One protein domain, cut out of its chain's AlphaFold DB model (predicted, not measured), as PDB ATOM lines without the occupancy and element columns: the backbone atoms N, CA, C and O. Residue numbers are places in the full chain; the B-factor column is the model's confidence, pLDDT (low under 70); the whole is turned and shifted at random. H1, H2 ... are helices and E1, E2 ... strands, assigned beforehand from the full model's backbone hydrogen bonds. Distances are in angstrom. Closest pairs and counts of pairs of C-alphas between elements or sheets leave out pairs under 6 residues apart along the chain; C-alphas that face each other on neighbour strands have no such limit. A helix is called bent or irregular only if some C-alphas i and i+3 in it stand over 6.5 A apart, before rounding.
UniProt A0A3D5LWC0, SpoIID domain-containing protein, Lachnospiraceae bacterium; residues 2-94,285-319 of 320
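What this domain is: This is residues 2 to 94 and 285 to 319 of the 320 residues of the protein "SpoIID domain-containing protein" of Lachnospiraceae bacterium (UniProt A0A3D5LWC0). A small ribbon of two antiparallel strands, E1 and E2, has the first residues of H1 packed on E1, while H6 leads into E2 and H5 crosses H6 steeply; long loops make up much of the rest. Residues 33 to 42, which take in most of H2, stick out as an arm, and the short helices H3 and H4 make a corner far from that arm. The 128 printed residues hold six named helices and two named strands, in the order H1 H2 E1 H3 H4 H5 H6 E2; the class is mostly helix, with under half of the residues in named elements. The whole is compact, with a radius of gyration of the C-alphas of 15.0 A and spans of 44 by 39 by 28 A.

How they stand to each other: H1, residues 2 to 10, comes closest to E1, residues 49 to 53, at the C-alphas of Thr 3 and Met 50, 5.1 A apart. H2, residues 37 to 45, touches no helix and is apart from H1. E1 is the antiparallel neighbour of E2, residues 314 to 318, at 150 degrees between their directions; N 50 and O 317 are 2.8 A apart and N 315 and O 52 2.8 A, within hydrogen-bond range. H3, residues 74 to 77, and H4, residues 81 to 84, touch only at the corner by their link, the closest C-alphas being those of Ala 74 and Ala 82, 5.1 A apart. H5, residues 290 to 298, touches H6, residues 303 to 310, at a steep tilt of 46 degrees, opposite ways; the closest C-alphas, of Ala 293 and Ile 306, are 6.1 A apart. The closest C-alphas of H6 and E2, those of Asn 308 and Cys 314, are 7.0 A apart. Residues 63 to 64 pair with residues 288 to 289, parallel. In H1, H2, H5 and H6 every O i to N i+4 pair is within hydrogen-bond range; H3 and H4 are too short for such a pair.

Where its parts are: H1 begins at C-alpha 2 (-32.684, 5.982, -18.810) and is 12.6 A long. H2 measures 12.2 A, E1 13.5 A, H5 12.4 A and H6 10.9 A. H3 is neither bent nor irregular, but only just: C-alphas 74 and 77 are 6.1 A apart. H4 spans 5.4 A. E2, 13.0 A long, ends at C-alpha 318 (-40.405, 14.006, -15.936).

The domain as a whole: The two C-alphas farthest apart, those of Arg 16 and Gln 299, are 45.3 A apart. Residues 95 to 284 are not printed, and C-alphas 94 and 285 are 14.7 A apart across this cut. The links H1 to H2 and E1 to H3 are long. The mean pLDDT of the printed part is 86.7; residues 13, 20, 22 to 32 and 319 are under 70.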
ATOM      1  N   ARG A   2     -31.720   6.184 -19.924       90.38
ATOM      2  CA  ARG A   2     -32.684   5.982 -18.810       90.38
ATOM      3  C   ARG A   2     -33.964   5.251 -19.229       90.38
ATOM      4  O   ARG A   2     -34.292   4.234 -18.630       90.38
ATOM      5  N   THR A   3     -34.628   5.720 -20.285       89.62
ATOM      6  CA  THR A   3     -35.837   5.089 -20.844       89.62
ATOM      7  C   THR A   3     -35.609   3.614 -21.190       89.62
ATOM      8  O   THR A   3     -36.390   2.753 -20.801       89.62
ATOM      9  N   TYR A   4     -34.489   3.310 -21.852       85.81
ATOM     10  CA  TYR A   4     -34.105   1.944 -22.211       85.81
ATOM     11  C   TYR A   4     -33.885   1.055 -20.980       85.81
ATOM     12  O   TYR A   4     -34.459  -0.027 -20.884       85.81
ATOM     13  N   ALA A   5     -33.107   1.533 -20.002       84.56
ATOM     14  CA  ALA A   5     -32.870   0.808 -18.757       84.56
ATOM     15  C   ALA A   5     -34.185   0.529 -18.009       84.56
ATOM     16  O   ALA A   5     -34.407  -0.595 -17.564       84.56
ATOM     17  N   TYR A   6     -35.083   1.515 -17.933       85.62
ATOM     18  CA  TYR A   6     -36.390   1.358 -17.299       85.62
ATOM     19  C   TYR A   6     -37.273   0.327 -18.023       85.62
ATOM     20  O   TYR A   6     -37.847  -0.549 -17.378       85.62
ATOM     21  N   GLY A   7     -37.316   0.346 -19.360       81.94
ATOM     22  CA  GLY A   7     -38.021  -0.672 -20.147       81.94
ATOM     23  C   GLY A   7     -37.536  -2.096 -19.843       81.94
ATOM     24  O   GLY A   7     -38.345  -3.005 -19.646       81.94
ATOM     25  N   HIS A   8     -36.221  -2.276 -19.698       79.75
ATOM     26  CA  HIS A   8     -35.622  -3.563 -19.340       79.75
ATOM     27  C   HIS A   8     -35.766  -3.941 -17.861       79.75
ATOM     28  O   HIS A   8     -35.739  -5.127 -17.539       79.75
ATOM     29  N   MET A   9     -35.979  -2.982 -16.956       80.81
ATOM     30  CA  MET A   9     -36.392  -3.277 -15.578       80.81
ATOM     31  C   MET A   9     -37.810  -3.853 -15.528       80.81
ATOM     32  O   MET A   9     -38.075  -4.769 -14.754       80.81
ATOM     33  N   LEU A  10     -38.719  -3.355 -16.373       78.38
ATOM     34  CA  LEU A  10     -40.082  -3.887 -16.475       78.38
ATOM     35  C   LEU A  10     -40.121  -5.272 -17.139       78.38
ATOM     36  O   LEU A  10     -41.023  -6.065 -16.867       78.38
ATOM     37  N   ARG A  11     -39.158  -5.564 -18.021       75.88
ATOM     38  CA  ARG A  11     -39.030  -6.835 -18.746       75.88
ATOM     39  C   ARG A  11     -37.557  -7.229 -18.854       75.88
ATOM     40  O   ARG A  11     -36.870  -6.818 -19.788       75.88
ATOM     41  N   ALA A  12     -37.081  -8.035 -17.904       72.00
ATOM     42  CA  ALA A  12     -35.686  -8.468 -17.873       72.00
ATOM     43  C   ALA A  12     -35.281  -9.140 -19.196       72.00
ATOM     44  O   ALA A  12     -35.907 -10.122 -19.602       72.00
ATOM     45  N   GLY A  13     -34.222  -8.639 -19.844       67.88
ATOM     46  CA  GLY A  13     -33.687  -9.228 -21.078       67.88
ATOM     47  C   GLY A  13     -33.078 -10.617 -20.858       67.88
ATOM     48  O   GLY A  13     -33.138 -11.483 -21.729       67.88
ATOM     49  N   TYR A  14     -32.564 -10.864 -19.650       73.38
ATOM     50  CA  TYR A  14     -31.899 -12.103 -19.263       73.38
ATOM     51  C   TYR A  14     -32.457 -12.651 -17.940       73.38
ATOM     52  O   TYR A  14     -31.741 -12.732 -16.935       73.38
ATOM     53  N   PRO A  15     -33.729 -13.099 -17.913       71.94
ATOM     54  CA  PRO A  15     -34.397 -13.504 -16.676       71.94
ATOM     55  C   PRO A  15     -33.698 -14.691 -16.000       71.94
ATOM     56  O   PRO A  15     -33.660 -14.777 -14.777       71.94
ATOM     57  N   ARG A  16     -33.061 -15.570 -16.788       76.00
ATOM     58  CA  ARG A  16     -32.264 -16.699 -16.281       76.00
ATOM     59  C   ARG A  16     -31.055 -16.260 -15.445       76.00
ATOM     60  O   ARG A  16     -30.625 -17.016 -14.580       76.00
ATOM     61  N   TYR A  17     -30.514 -15.074 -15.709       74.19
ATOM     62  CA  TYR A  17     -29.339 -14.532 -15.026       74.19
ATOM     63  C   TYR A  17     -29.699 -13.443 -14.003       74.19
ATOM     64  O   TYR A  17     -28.805 -12.886 -13.376       74.19
ATOM     65  N   GLY A  18     -30.990 -13.121 -13.831       76.25
ATOM     66  CA  GLY A  18     -31.425 -11.986 -13.009       76.25
ATOM     67  C   GLY A  18     -30.938 -10.629 -13.536       76.25
ATOM     68  O   GLY A  18     -30.877  -9.668 -12.775       76.25
ATOM     69  N   ALA A  19     -30.559 -10.560 -14.816       71.75
ATOM     70  CA  ALA A  19     -29.990  -9.376 -15.445       71.75
ATOM     71  C   ALA A  19     -31.002  -8.713 -16.390       71.75
ATOM     72  O   ALA A  19     -31.759  -9.383 -17.099       71.75
ATOM     73  N   HIS A  20     -31.002  -7.381 -16.394       69.31
ATOM     74  CA  HIS A  20     -31.910  -6.578 -17.215       69.31
ATOM     75  C   HIS A  20     -31.293  -6.229 -18.578       69.31
ATOM     76  O   HIS A  20     -32.006  -6.268 -19.577       69.31
ATOM     77  N   VAL A  21     -29.982  -5.959 -18.617       70.62
ATOM     78  CA  VAL A  21     -29.195  -5.560 -19.801       70.62
ATOM     79  C   VAL A  21     -27.806  -6.228 -19.779       70.62
ATOM     80  O   VAL A  21     -27.385  -6.677 -18.709       70.62
ATOM     81  N   ASP A  22     -27.107  -6.297 -20.919       66.06
ATOM     82  CA  ASP A  22     -25.688  -6.703 -21.017       66.06
ATOM     83  C   ASP A  22     -24.778  -5.562 -21.534       66.06
ATOM     84  O   ASP A  22     -25.229  -4.431 -21.706       66.06
ATOM     85  N   ASP A  23     -23.482  -5.831 -21.715       60.19
ATOM     86  CA  ASP A  23     -22.459  -4.877 -22.177       60.19
ATOM     87  C   ASP A  23     -22.208  -4.917 -23.696       60.19
ATOM     88  O   ASP A  23     -21.323  -4.232 -24.214       60.19
ATOM     89  N   SER A  24     -22.994  -5.697 -24.437       62.72
ATOM     90  CA  SER A  24     -22.813  -5.905 -25.867       62.72
ATOM     91  C   SER A  24     -23.543  -4.856 -26.713       62.72
ATOM     92  O   SER A  24     -24.326  -4.028 -26.238       62.72
ATOM     93  N   THR A  25     -23.343  -4.928 -28.031       55.94
ATOM     94  CA  THR A  25     -24.130  -4.157 -29.007       55.94
ATOM     95  C   THR A  25     -25.618  -4.497 -28.987       55.94
ATOM     96  O   THR A  25     -26.410  -3.729 -29.524       55.94
ATOM     97  N   SER A  26     -26.012  -5.615 -28.369       61.41
ATOM     98  CA  SER A  26     -27.420  -5.941 -28.149       61.41
ATOM     99  C   SER A  26     -28.068  -5.050 -27.080       61.41
ATOM    100  O   SER A  26     -29.291  -4.929 -27.083       61.41
ATOM    101  N   TYR A  27     -27.277  -4.405 -26.205       58.59
ATOM    102  CA  TYR A  27     -27.772  -3.600 -25.082       58.59
ATOM    103  C   TYR A  27     -26.989  -2.295 -24.851       58.59
ATOM    104  O   TYR A  27     -26.372  -2.083 -23.812       58.59
ATOM    105  N   GLN A  28     -27.065  -1.364 -25.808       64.75
ATOM    106  CA  GLN A  28     -26.564   0.024 -25.691       64.75
ATOM    107  C   GLN A  28     -25.047   0.195 -25.420       64.75
ATOM    108  O   GLN A  28     -24.579   1.331 -25.352       64.75
ATOM    109  N   VAL A  29     -24.261  -0.890 -25.395       58.69
ATOM    110  CA  VAL A  29     -22.794  -0.882 -25.239       58.69
ATOM    111  C   VAL A  29     -22.362  -0.207 -23.929       58.69
ATOM    112  O   VAL A  29     -21.757   0.868 -23.915       58.69
ATOM    113  N   TYR A  30     -22.667  -0.851 -22.799       59.97
ATOM    114  CA  TYR A  30     -22.160  -0.449 -21.482       59.97
ATOM    115  C   TYR A  30     -20.667  -0.779 -21.346       59.97
ATOM    116  O   TYR A  30     -20.271  -1.769 -20.737       59.97
ATOM    117  N   ASN A  31     -19.814   0.076 -21.908       59.56
ATOM    118  CA  ASN A  31     -18.375  -0.014 -21.699       59.56
ATOM    119  C   ASN A  31     -18.055   0.414 -20.263       59.56
ATOM    120  O   ASN A  31     -18.433   1.508 -19.855       59.56
ATOM    121  N   ASN A  32     -17.353  -0.435 -19.511       59.72
ATOM    122  CA  ASN A  32     -16.925  -0.213 -18.125       59.72
ATOM    123  C   ASN A  32     -15.885   0.929 -18.002       59.72
ATOM    124  O   ASN A  32     -14.729   0.703 -17.641       59.72
ATOM    125  N   ILE A  33     -16.271   2.149 -18.382       73.00
ATOM    126  CA  ILE A  33     -15.458   3.364 -18.332       73.00
ATOM    127  C   ILE A  33     -15.703   4.114 -17.025       73.00
ATOM    128  O   ILE A  33     -16.775   4.031 -16.429       73.00
ATOM    129  N   THR A  34     -14.697   4.860 -16.572       79.94
ATOM    130  CA  THR A  34     -14.821   5.705 -15.382       79.94
ATOM    131  C   THR A  34     -15.813   6.839 -15.634       79.94
ATOM    132  O   THR A  34     -15.818   7.437 -16.710       79.94
ATOM    133  N   GLU A  35     -16.633   7.140 -14.630       81.12
ATOM    134  CA  GLU A  35     -17.559   8.271 -14.663       81.12
ATOM    135  C   GLU A  35     -16.827   9.598 -14.908       81.12
ATOM    136  O   GLU A  35     -15.709   9.811 -14.432       81.12
ATOM    137  N   ALA A  36     -17.484  10.507 -15.627       86.19
ATOM    138  CA  ALA A  36     -17.024  11.877 -15.822       86.19
ATOM    139  C   ALA A  36     -18.010  12.861 -15.182       86.19
ATOM    140  O   ALA A  36     -19.222  12.727 -15.366       86.19
ATOM    141  N   ASP A  37     -17.505  13.895 -14.505       90.94
ATOM    142  CA  ASP A  37     -18.337  14.877 -13.788       90.94
ATOM    143  C   ASP A  37     -19.405  15.525 -14.683       90.94
ATOM    144  O   ASP A  37     -20.542  15.736 -14.250       90.94
ATOM    145  N   SER A  38     -19.075  15.785 -15.952       89.94
ATOM    146  CA  SER A  38     -20.011  16.322 -16.946       89.94
ATOM    147  C   SER A  38     -21.170  15.361 -17.218       89.94
ATOM    148  O   SER A  38     -22.329  15.770 -17.201       89.94
ATOM    149  N   THR A  39     -20.881  14.068 -17.397       88.06
ATOM    150  CA  THR A  39     -21.912  13.037 -17.593       88.06
ATOM    151  C   THR A  39     -22.766  12.851 -16.341       88.06
ATOM    152  O   THR A  39     -23.989  12.786 -16.441       88.06
ATOM    153  N   THR A  40     -22.156  12.869 -15.154       90.25
ATOM    154  CA  THR A  40     -22.871  12.775 -13.875       90.25
ATOM    155  C   THR A  40     -23.793  13.972 -13.659       90.25
ATOM    156  O   THR A  40     -24.909  13.814 -13.162       90.25
ATOM    157  N   THR A  41     -23.361  15.165 -14.062       92.94
ATOM    158  CA  THR A  41     -24.188  16.377 -14.022       92.94
ATOM    159  C   THR A  41     -25.384  16.250 -14.959       92.94
ATOM    160  O   THR A  41     -26.515  16.361 -14.495       92.94
ATOM    161  N   ALA A  42     -25.165  15.874 -16.223       92.00
ATOM    162  CA  ALA A  42     -26.243  15.684 -17.196       92.00
ATOM    163  C   ALA A  42     -27.274  14.623 -16.753       92.00
ATOM    164  O   ALA A  42     -28.481  14.780 -16.944       92.00
ATOM    165  N   VAL A  43     -26.823  13.541 -16.105       91.75
ATOM    166  CA  VAL A  43     -27.716  12.514 -15.538       91.75
ATOM    167  C   VAL A  43     -28.579  13.073 -14.403       91.75
ATOM    168  O   VAL A  43     -29.752  12.704 -14.305       91.75
ATOM    169  N   LYS A  44     -28.019  13.945 -13.555       92.69
ATOM    170  CA  LYS A  44     -28.737  14.590 -12.443       92.69
ATOM    171  C   LYS A  44     -29.714  15.658 -12.928       92.69
ATOM    172  O   LYS A  44     -30.832  15.707 -12.434       92.69
ATOM    173  N   GLU A  45     -29.320  16.477 -13.895       93.50
ATOM    174  CA  GLU A  45     -30.177  17.524 -14.470       93.50
ATOM    175  C   GLU A  45     -31.393  16.940 -15.192       93.50
ATOM    176  O   GLU A  45     -32.472  17.520 -15.165       93.50
ATOM    177  N   THR A  46     -31.242  15.747 -15.770       92.50
ATOM    178  CA  THR A  46     -32.331  15.015 -16.430       92.50
ATOM    179  C   THR A  46     -32.989  13.979 -15.516       92.50
ATOM    180  O   THR A  46     -33.610  13.036 -16.008       92.50
ATOM    181  N   TYR A  47     -32.813  14.066 -14.190       92.38
ATOM    182  CA  TYR A  47     -33.302  13.049 -13.256       92.38
ATOM    183  C   TYR A  47     -34.798  12.762 -13.454       92.38
ATOM    184  O   TYR A  47     -35.610  13.672 -13.592       92.38
ATOM    185  N   GLY A  48     -35.157  11.477 -13.494       90.44
ATOM    186  CA  GLY A  48     -36.540  11.035 -13.683       90.44
ATOM    187  C   GLY A  48     -37.098  11.222 -15.097       90.44
ATOM    188  O   GLY A  48     -38.162  10.684 -15.380       90.44
ATOM    189  N   GLN A  49     -36.402  11.914 -16.005       93.44
ATOM    190  CA  GLN A  49     -36.913  12.139 -17.357       93.44
ATOM    191  C   GLN A  49     -36.872  10.865 -18.201       93.44
ATOM    192  O   GLN A  49     -35.832  10.198 -18.299       93.44
ATOM    193  N   MET A  50     -38.003  10.544 -18.818       93.19
ATOM    194  CA  MET A  50     -38.206   9.406 -19.706       93.19
ATOM    195  C   MET A  50     -38.853   9.862 -21.009       93.19
ATOM    196  O   MET A  50     -39.442  10.933 -21.079       93.19
ATOM    197  N   ILE A  51     -38.740   9.012 -22.025       93.56
ATOM    198  CA  ILE A  51     -39.381   9.203 -23.325       93.56
ATOM    199  C   ILE A  51     -40.502   8.171 -23.417       93.56
ATOM    200  O   ILE A  51     -40.240   6.972 -23.268       93.56
ATOM    201  N   LEU A  52     -41.733   8.630 -23.601       93.31
ATOM    202  CA  LEU A  52     -42.917   7.790 -23.738       93.31
ATOM    203  C   LEU A  52     -43.494   7.934 -25.146       93.31
ATOM    204  O   LEU A  52     -43.353   8.985 -25.754       93.31
ATOM    205  N   THR A  53     -44.124   6.883 -25.662       91.38
ATOM    206  CA  THR A  53     -44.933   6.971 -26.886       91.38
ATOM    207  C   THR A  53     -46.195   7.790 -26.616       91.38
ATOM    208  O   THR A  53     -46.580   7.945 -25.454       91.38
ATOM    209  N   ASP A  54     -46.877   8.250 -27.663       86.81
ATOM    210  CA  ASP A  54     -48.157   8.968 -27.544       86.81
ATOM    211  C   ASP A  54     -49.244   8.154 -26.802       86.81
ATOM    212  O   ASP A  54     -50.152   8.709 -26.182       86.81
ATOM    213  N   GLU A  55     -49.141   6.819 -26.772       87.62
ATOM    214  CA  GLU A  55     -50.011   5.941 -25.971       87.62
ATOM    215  C   GLU A  55     -49.591   5.825 -24.491       87.62
ATOM    216  O   GLU A  55     -50.161   5.030 -23.737       87.62
ATOM    217  N   GLY A  56     -48.574   6.571 -24.060       88.00
ATOM    218  CA  GLY A  56     -48.050   6.576 -22.695       88.00
ATOM    219  C   GLY A  56     -47.195   5.357 -22.340       88.00
ATOM    220  O   GLY A  56     -46.979   5.074 -21.156       88.00
ATOM    221  N   THR A  57     -46.712   4.598 -23.330       89.94
ATOM    222  CA  THR A  57     -45.836   3.438 -23.096       89.94
ATOM    223  C   THR A  57     -44.359   3.817 -23.174       89.94
ATOM    224  O   THR A  57     -43.996   4.813 -23.781       89.94
ATOM    225  N   VAL A  58     -43.469   3.046 -22.542       91.00
ATOM    226  CA  VAL A  58     -42.023   3.340 -22.552       91.00
ATOM    227  C   VAL A  58     -41.463   3.185 -23.969       91.00
ATOM    228  O   VAL A  58     -41.487   2.081 -24.518       91.00
ATOM    229  N   ALA A  59     -40.915   4.263 -24.536       92.12
ATOM    230  CA  ALA A  59     -40.373   4.251 -25.890       92.12
ATOM    231  C   ALA A  59     -39.034   3.491 -25.984       92.12
ATOM    232  O   ALA A  59     -38.177   3.531 -25.093       92.12
ATOM    233  N   ASN A  60     -38.807   2.835 -27.120       89.94
ATOM    234  CA  ASN A  60     -37.523   2.257 -27.488       89.94
ATOM    235  C   ASN A  60     -36.602   3.358 -28.014       89.94
ATOM    236  O   ASN A  60     -36.776   3.890 -29.104       89.94
ATOM    237  N   THR A  61     -35.574   3.669 -27.233       91.50
ATOM    238  CA  THR A  61     -34.659   4.790 -27.490       91.50
ATOM    239  C   THR A  61     -33.357   4.301 -28.112       91.50
ATOM    240  O   THR A  61     -32.282   4.416 -27.519       91.50
ATOM    241  N   TYR A  62     -33.459   3.686 -29.294       92.31
ATOM    242  CA  TYR A  62     -32.285   3.253 -30.055       92.31
ATOM    243  C   TYR A  62     -31.449   4.455 -30.499       92.31
ATOM    244  O   TYR A  62     -31.979   5.540 -30.751       92.31
ATOM    245  N   TYR A  63     -30.136   4.257 -30.559       93.25
ATOM    246  CA  TYR A  63     -29.183   5.262 -31.004       93.25
ATOM    247  C   TYR A  63     -27.972   4.600 -31.653       93.25
ATOM    248  O   TYR A  63     -27.660   3.439 -31.391       93.25
ATOM    249  N   TYR A  64     -27.259   5.366 -32.464       94.62
ATOM    250  CA  TYR A  64     -26.066   4.937 -33.188       94.62
ATOM    251  C   TYR A  64     -25.045   6.078 -33.249       94.62
ATOM    252  O   TYR A  64     -25.306   7.182 -32.780       94.62
ATOM    253  N   SER A  65     -23.851   5.815 -33.779       96.00
ATOM    254  CA  SER A  65     -22.739   6.758 -33.656       96.00
ATOM    255  C   SER A  65     -22.813   7.926 -34.631       96.00
ATOM    256  O   SER A  65     -22.665   9.074 -34.216       96.00
ATOM    257  N   THR A  66     -22.960   7.652 -35.926       97.94
ATOM    258  CA  THR A  66     -22.925   8.689 -36.973       97.94
ATOM    259  C   THR A  66     -23.796   8.270 -38.145       97.94
ATOM    260  O   THR A  66     -23.760   7.099 -38.525       97.94
ATOM    261  N   SER A  67     -24.570   9.179 -38.731       97.75
ATOM    262  CA  SER A  67     -25.352   8.881 -39.938       97.75
ATOM    263  C   SER A  67     -24.528   9.094 -41.208       97.75
ATOM    264  O   SER A  67     -23.435   9.659 -41.183       97.75
ATOM    265  N   CYS A  68     -25.063   8.657 -42.347       97.44
ATOM    266  CA  CYS A  68     -24.544   9.061 -43.654       97.44
ATOM    267  C   CYS A  68     -25.097  10.428 -44.118       97.44
ATOM    268  O   CYS A  68     -24.888  10.813 -45.264       97.44
ATOM    269  N   GLY A  69     -25.804  11.147 -43.243       95.88
ATOM    270  CA  GLY A  69     -26.639  12.311 -43.546       95.88
ATOM    271  C   GLY A  69     -28.130  12.012 -43.394       95.88
ATOM    272  O   GLY A  69     -28.919  12.928 -43.213       95.88
ATOM    273  N   VAL A  70     -28.531  10.738 -43.406       95.19
ATOM    274  CA  VAL A  70     -29.925  10.288 -43.257       95.19
ATOM    275  C   VAL A  70     -29.974   9.094 -42.301       95.19
ATOM    276  O   VAL A  70     -29.050   8.273 -42.277       95.19
ATOM    277  N   GLY A  71     -31.028   9.021 -41.487       94.25
ATOM    278  CA  GLY A  71     -31.347   7.857 -40.654       94.25
ATOM    279  C   GLY A  71     -32.068   6.745 -41.427       94.25
ATOM    280  O   GLY A  71     -32.187   6.787 -42.643       94.25
ATOM    281  N   THR A  72     -32.569   5.737 -40.719       95.19
ATOM    282  CA  THR A  72     -33.469   4.706 -41.258       95.19
ATOM    283  C   THR A  72     -34.467   4.256 -40.190       95.19
ATOM    284  O   THR A  72     -34.401   4.688 -39.038       95.19
ATOM    285  N   THR A  73     -35.393   3.372 -40.555       94.31
ATOM    286  CA  THR A  73     -36.450   2.876 -39.663       94.31
ATOM    287  C   THR A  73     -36.076   1.551 -39.009       94.31
ATOM    288  O   THR A  73     -35.257   0.792 -39.524       94.31
ATOM    289  N   ALA A  74     -36.736   1.201 -37.901       94.12
ATOM    290  CA  ALA A  74     -36.522  -0.077 -37.213       94.12
ATOM    291  C   ALA A  74     -36.797  -1.315 -38.096       94.12
ATOM    292  O   ALA A  74     -36.276  -2.402 -37.831       94.12
ATOM    293  N   SER A  75     -37.561  -1.162 -39.185       91.69
ATOM    294  CA  SER A  75     -37.918  -2.242 -40.119       91.69
ATOM    295  C   SER A  75     -36.714  -3.007 -40.701       91.69
ATOM    296  O   SER A  75     -36.867  -4.150 -41.151       91.69
ATOM    297  N   ILE A  76     -35.506  -2.433 -40.636       93.31
ATOM    298  CA  ILE A  76     -34.245  -3.089 -41.009       93.31
ATOM    299  C   ILE A  76     -33.986  -4.395 -40.243       93.31
ATOM    300  O   ILE A  76     -33.309  -5.283 -40.763       93.31
ATOM    301  N   TRP A  77     -34.543  -4.553 -39.036       93.62
ATOM    302  CA  TRP A  77     -34.300  -5.715 -38.176       93.62
ATOM    303  C   TRP A  77     -35.159  -6.933 -38.521       93.62
ATOM    304  O   TRP A  77     -34.907  -8.022 -38.008       93.62
ATOM    305  N   LYS A  78     -36.135  -6.786 -39.427       93.75
ATOM    306  CA  LYS A  78     -36.966  -7.892 -39.941       93.75
ATOM    307  C   LYS A  78     -37.722  -8.668 -38.854       93.75
ATOM    308  O   LYS A  78     -37.958  -9.867 -39.000       93.75
ATOM    309  N   THR A  79     -38.131  -7.984 -37.785       91.31
ATOM    310  CA  THR A  79     -38.982  -8.541 -36.723       91.31
ATOM    311  C   THR A  79     -40.360  -7.881 -36.714       91.31
ATOM    312  O   THR A  79     -40.536  -6.794 -37.264       91.31
ATOM    313  N   ALA A  80     -41.347  -8.540 -36.104       89.50
ATOM    314  CA  ALA A  80     -42.693  -7.985 -35.977       89.50
ATOM    315  C   ALA A  80     -42.714  -6.802 -34.997       89.50
ATOM    316  O   ALA A  80     -43.407  -5.820 -35.226       89.50
ATOM    317  N   GLU A  81     -41.905  -6.866 -33.940       88.00
ATOM    318  CA  GLU A  81     -41.774  -5.807 -32.940       88.00
ATOM    319  C   GLU A  81     -41.231  -4.524 -33.568       88.00
ATOM    320  O   GLU A  81     -41.721  -3.442 -33.273       88.00
ATOM    321  N   ALA A  82     -40.262  -4.645 -34.476       88.94
ATOM    322  CA  ALA A  82     -39.675  -3.503 -35.161       88.94
ATOM    323  C   ALA A  82     -40.664  -2.772 -36.083       88.94
ATOM    324  O   ALA A  82     -40.501  -1.582 -36.327       88.94
ATOM    325  N   GLN A  83     -41.693  -3.466 -36.582       84.75
ATOM    326  CA  GLN A  83     -42.752  -2.857 -37.396       84.75
ATOM    327  C   GLN A  83     -43.706  -1.987 -36.568       84.75
ATOM    328  O   GLN A  83     -44.419  -1.175 -37.142       84.75
ATOM    329  N   MET A  84     -43.710  -2.149 -35.243       87.69
ATOM    330  CA  MET A  84     -44.554  -1.388 -34.315       87.69
ATOM    331  C   MET A  84     -43.848  -0.137 -33.768       87.69
ATOM    332  O   MET A  84     -44.370   0.507 -32.866       87.69
ATOM    333  N   LEU A  85     -42.635   0.169 -34.240       90.69
ATOM    334  CA  LEU A  85     -41.842   1.325 -33.809       90.69
ATOM    335  C   LEU A  85     -41.916   2.433 -34.867       90.69
ATOM    336  O   LEU A  85     -40.903   2.806 -35.457       90.69
ATOM    337  N   ASP A  86     -43.126   2.899 -35.149       87.12
ATOM    338  CA  ASP A  86     -43.433   3.894 -36.185       87.12
ATOM    339  C   ASP A  86     -42.845   5.288 -35.906       87.12
ATOM    340  O   ASP A  86     -42.458   5.978 -36.847       87.12
ATOM    341  N   TYR A  87     -42.658   5.656 -34.636       89.06
ATOM    342  CA  TYR A  87     -41.931   6.866 -34.219       89.06
ATOM    343  C   TYR A  87     -40.425   6.833 -34.540       89.06
ATOM    344  O   TYR A  87     -39.750   7.861 -34.487       89.06
ATOM    345  N   LEU A  88     -39.853   5.669 -34.881       92.62
ATOM    346  CA  LEU A  88     -38.465   5.567 -35.348       92.62
ATOM    347  C   LEU A  88     -38.418   5.747 -36.862       92.62
ATOM    348  O   LEU A  88     -38.286   4.786 -37.630       92.62
ATOM    349  N   LYS A  89     -38.533   7.008 -37.265       90.75
ATOM    350  CA  LYS A  89     -38.621   7.423 -38.659       90.75
ATOM    351  C   LYS A  89     -37.260   7.585 -39.329       90.75
ATOM    352  O   LYS A  89     -36.229   7.818 -38.698       90.75
ATOM    353  N   SER A  90     -37.284   7.490 -40.653       89.69
ATOM    354  CA  SER A  90     -36.158   7.845 -41.506       89.69
ATOM    355  C   SER A  90     -36.226   9.339 -41.804       89.69
ATOM    356  O   SER A  90     -37.219   9.795 -42.356       89.69
ATOM    357  N   SER A  91     -35.185  10.093 -41.460       87.31
ATOM    358  CA  SER A  91     -35.160  11.543 -41.672       87.31
ATOM    359  C   SER A  91     -33.767  12.021 -42.068       87.31
ATOM    360  O   SER A  91     -32.763  11.386 -41.722       87.31
ATOM    361  N   ARG A  92     -33.712  13.126 -42.815       91.31
ATOM    362  CA  ARG A  92     -32.483  13.845 -43.163       91.31
ATOM    363  C   ARG A  92     -31.952  14.588 -41.938       91.31
ATOM    364  O   ARG A  92     -32.675  15.354 -41.313       91.31
ATOM    365  N   LEU A  93     -30.674  14.403 -41.618       92.25
ATOM    366  CA  LEU A  93     -29.994  15.056 -40.499       92.25
ATOM    367  C   LEU A  93     -29.361  16.376 -40.955       92.25
ATOM    368  O   LEU A  93     -28.142  16.549 -40.909       92.25
ATOM    369  N   SER A  94     -30.207  17.318 -41.360       90.19
ATOM    370  CA  SER A  94     -29.833  18.690 -41.710       90.19
ATOM    371  C   SER A  94     -30.791  19.691 -41.048       90.19
ATOM    372  O   SER A  94     -31.897  19.314 -40.642       90.19
ATOM    373  N   GLY A 285     -28.264   3.194 -37.900       95.69
ATOM    374  CA  GLY A 285     -29.004   4.339 -38.450       95.69
ATOM    375  C   GLY A 285     -30.409   4.582 -37.880       95.69
ATOM    376  O   GLY A 285     -31.089   5.483 -38.349       95.69
ATOM    377  N   VAL A 286     -30.854   3.815 -36.877       95.69
ATOM    378  CA  VAL A 286     -32.224   3.896 -36.319       95.69
ATOM    379  C   VAL A 286     -32.245   4.731 -35.040       95.69
ATOM    380  O   VAL A 286     -31.477   4.461 -34.117       95.69
ATOM    381  N   GLY A 287     -33.159   5.697 -34.958       95.06
ATOM    382  CA  GLY A 287     -33.297   6.588 -33.805       95.06
ATOM    383  C   GLY A 287     -32.232   7.685 -33.789       95.06
ATOM    384  O   GLY A 287     -31.961   8.309 -34.813       95.06
ATOM    385  N   MET A 288     -31.620   7.933 -32.630       96.12
ATOM    386  CA  MET A 288     -30.754   9.100 -32.440       96.12
ATOM    387  C   MET A 288     -29.312   8.877 -32.912       96.12
ATOM    388  O   MET A 288     -28.636   7.960 -32.444       96.12
ATOM    389  N   SER A 289     -28.798   9.768 -33.767       97.00
ATOM    390  CA  SER A 289     -27.357   9.838 -34.040       97.00
ATOM    391  C   SER A 289     -26.634  10.584 -32.917       97.00
ATOM    392  O   SER A 289     -26.988  11.718 -32.595       97.00
ATOM    393  N   GLN A 290     -25.595   9.984 -32.334       96.25
ATOM    394  CA  GLN A 290     -24.794  10.599 -31.270       96.25
ATOM    395  C   GLN A 290     -24.038  11.838 -31.760       96.25
ATOM    396  O   GLN A 290     -24.086  12.887 -31.115       96.25
ATOM    397  N   ASN A 291     -23.348  11.737 -32.900       97.56
ATOM    398  CA  ASN A 291     -22.652  12.885 -33.474       97.56
ATOM    399  C   ASN A 291     -23.632  13.911 -34.058       97.56
ATOM    400  O   ASN A 291     -23.379  15.107 -33.942       97.56
ATOM    401  N   GLY A 292     -24.785  13.471 -34.569       96.94
ATOM    402  CA  GLY A 292     -25.881  14.358 -34.960       96.94
ATOM    403  C   GLY A 292     -26.358  15.207 -33.781       96.94
ATOM    404  O   GLY A 292     -26.288  16.430 -33.841       96.94
ATOM    405  N   ALA A 293     -26.722  14.570 -32.664       96.81
ATOM    406  CA  ALA A 293     -27.120  15.247 -31.430       96.81
ATOM    407  C   ALA A 293     -26.033  16.203 -30.901       96.81
ATOM    408  O   ALA A 293     -26.336  17.328 -30.508       96.81
ATOM    409  N   LYS A 294     -24.758  15.789 -30.934       96.94
ATOM    410  CA  LYS A 294     -23.619  16.647 -30.569       96.94
ATOM    411  C   LYS A 294     -23.565  17.905 -31.439       96.94
ATOM    412  O   LYS A 294     -23.452  19.003 -30.903       96.94
ATOM    413  N   ASN A 295     -23.639  17.759 -32.760       96.94
ATOM    414  CA  ASN A 295     -23.531  18.888 -33.683       96.94
ATOM    415  C   ASN A 295     -24.773  19.791 -33.641       96.94
ATOM    416  O   ASN A 295     -24.626  21.007 -33.715       96.94
ATOM    417  N   MET A 296     -25.966  19.240 -33.403       95.44
ATOM    418  CA  MET A 296     -27.172  20.023 -33.106       95.44
ATOM    419  C   MET A 296     -27.004  20.858 -31.825       95.44
ATOM    420  O   MET A 296     -27.304  22.050 -31.823       95.44
ATOM    421  N   ALA A 297     -26.461  20.275 -30.751       95.56
ATOM    422  CA  ALA A 297     -26.188  21.004 -29.510       95.56
ATOM    423  C   ALA A 297     -25.131  22.108 -29.698       95.56
ATOM    424  O   ALA A 297     -25.276  23.203 -29.159       95.56
ATOM    425  N   LEU A 298     -24.090  21.857 -30.505       94.50
ATOM    426  CA  LEU A 298     -23.099  22.876 -30.882       94.50
ATOM    427  C   LEU A 298     -23.708  24.025 -31.702       94.50
ATOM    428  O   LEU A 298     -23.175  25.131 -31.675       94.50
ATOM    429  N   GLN A 299     -24.825  23.780 -32.389       93.31
ATOM    430  CA  GLN A 299     -25.628  24.799 -33.072       93.31
ATOM    431  C   GLN A 299     -26.688  25.451 -32.163       93.31
ATOM    432  O   GLN A 299     -27.482  26.263 -32.631       93.31
ATOM    433  N   GLY A 300     -26.691  25.141 -30.862       93.50
ATOM    434  CA  GLY A 300     -27.525  25.800 -29.855       93.50
ATOM    435  C   GLY A 300     -28.852  25.109 -29.542       93.50
ATOM    436  O   GLY A 300     -29.619  25.640 -28.741       93.50
ATOM    437  N   LEU A 301     -29.135  23.936 -30.120       93.38
ATOM    438  CA  LEU A 301     -30.365  23.205 -29.812       93.38
ATOM    439  C   LEU A 301     -30.303  22.592 -28.407       93.38
ATOM    440  O   LEU A 301     -29.314  21.967 -28.015       93.38
ATOM    441  N   GLY A 302     -31.395  22.740 -27.658       93.06
ATOM    442  CA  GLY A 302     -31.571  22.108 -26.354       93.06
ATOM    443  C   GLY A 302     -31.853  20.606 -26.458       93.06
ATOM    444  O   GLY A 302     -32.292  20.103 -27.491       93.06
ATOM    445  N   ALA A 303     -31.655  19.881 -25.352       92.56
ATOM    446  CA  ALA A 303     -31.851  18.429 -25.298       92.56
ATOM    447  C   ALA A 303     -33.265  17.994 -25.722       92.56
ATOM    448  O   ALA A 303     -33.408  17.006 -26.434       92.56
ATOM    449  N   GLU A 304     -34.297  18.743 -25.328       91.56
ATOM    450  CA  GLU A 304     -35.688  18.458 -25.698       91.56
ATOM    451  C   GLU A 304     -35.911  18.564 -27.212       91.56
ATOM    452  O   GLU A 304     -36.465  17.655 -27.821       91.56
ATOM    453  N   GLN A 305     -35.388  19.621 -27.842       91.94
ATOM    454  CA  GLN A 305     -35.473  19.815 -29.294       91.94
ATOM    455  C   GLN A 305     -34.751  18.695 -30.050       91.94
ATOM    456  O   GLN A 305     -35.265  18.178 -31.036       91.94
ATOM    457  N   ILE A 306     -33.572  18.294 -29.566       93.94
ATOM    458  CA  ILE A 306     -32.794  17.199 -30.157       93.94
ATOM    459  C   ILE A 306     -33.552  15.875 -30.040       93.94
ATOM    460  O   ILE A 306     -33.641  15.126 -31.007       93.94
ATOM    461  N   LEU A 307     -34.106  15.565 -28.868       93.75
ATOM    462  CA  LEU A 307     -34.843  14.321 -28.664       93.75
ATOM    463  C   LEU A 307     -36.125  14.277 -29.505       93.75
ATOM    464  O   LEU A 307     -36.370  13.254 -30.137       93.75
ATOM    465  N   ASN A 308     -36.875  15.379 -29.587       91.69
ATOM    466  CA  ASN A 308     -38.079  15.470 -30.419       91.69
ATOM    467  C   ASN A 308     -37.770  15.339 -31.917       91.69
ATOM    468  O   ASN A 308     -38.595  14.824 -32.664       91.69
ATOM    469  N   PHE A 309     -36.576  15.750 -32.357       91.31
ATOM    470  CA  PHE A 309     -36.127  15.534 -33.733       91.31
ATOM    471  C   PHE A 309     -35.933  14.042 -34.065       91.31
ATOM    472  O   PHE A 309     -36.225  13.615 -35.178       91.31
ATOM    473  N   PHE A 310     -35.425  13.237 -33.123       93.44
ATOM    474  CA  PHE A 310     -35.108  11.819 -33.359       93.44
ATOM    475  C   PHE A 310     -36.206  10.835 -32.945       93.44
ATOM    476  O   PHE A 310     -36.209   9.694 -33.408       93.44
ATOM    477  N   TYR A 311     -37.091  11.252 -32.047       93.06
ATOM    478  CA  TYR A 311     -38.182  10.453 -31.499       93.06
ATOM    479  C   TYR A 311     -39.490  11.235 -31.661       93.06
ATOM    480  O   TYR A 311     -40.147  11.590 -30.688       93.06
ATOM    481  N   GLU A 312     -39.815  11.570 -32.908       86.50
ATOM    482  CA  GLU A 312     -41.026  12.314 -33.255       86.50
ATOM    483  C   GLU A 312     -42.283  11.542 -32.813       86.50
ATOM    484  O   GLU A 312     -42.346  10.324 -32.973       86.50
ATOM    485  N   GLY A 313     -43.281  12.233 -32.252       87.12
ATOM    486  CA  GLY A 313     -44.469  11.575 -31.682       87.12
ATOM    487  C   GLY A 313     -44.178  10.815 -30.382       87.12
ATOM    488  O   GLY A 313     -44.859   9.854 -30.034       87.12
ATOM    489  N   CYS A 314     -43.098  11.177 -29.688       92.25
ATOM    490  CA  CYS A 314     -42.868  10.766 -28.313       92.25
ATOM    491  C   CYS A 314     -42.889  11.984 -27.389       92.25
ATOM    492  O   CYS A 314     -42.447  13.074 -27.750       92.25
ATOM    493  N   GLU A 315     -43.321  11.769 -26.152       91.88
ATOM    494  CA  GLU A 315     -43.331  12.781 -25.106       91.88
ATOM    495  C   GLU A 315     -42.145  12.604 -24.154       91.88
ATOM    496  O   GLU A 315     -41.828  11.497 -23.704       91.88
ATOM    497  N   ILE A 316     -41.501  13.716 -23.794       91.06
ATOM    498  CA  ILE A 316     -40.462  13.741 -22.761       91.06
ATOM    499  C   ILE A 316     -41.127  14.085 -21.432       91.06
ATOM    500  O   ILE A 316     -41.450  15.234 -21.140       91.06
ATOM    501  N   CYS A 317     -41.320  13.070 -20.598       87.50
ATOM    502  CA  CYS A 317     -41.989  13.215 -19.313       87.50
ATOM    503  C   CYS A 317     -40.965  13.212 -18.180       87.50
ATOM    504  O   CYS A 317     -40.088  12.351 -18.126       87.50
ATOM    505  N   SER A 318     -41.109  14.121 -17.217       80.25
ATOM    506  CA  SER A 318     -40.405  14.006 -15.936       80.25
ATOM    507  C   SER A 318     -41.198  13.065 -15.029       80.25
ATOM    508  O   SER A 318     -42.356  13.344 -14.724       80.25
ATOM    509  N   GLY A 319     -40.605  11.943 -14.620       64.56
ATOM    510  CA  GLY A 319     -41.192  11.075 -13.601       64.56
ATOM    511  C   GLY A 319     -41.389  11.845 -12.293       64.56
ATOM    512  O   GLY A 319     -40.473  12.545 -11.857       64.56
TER     513      GLY A 319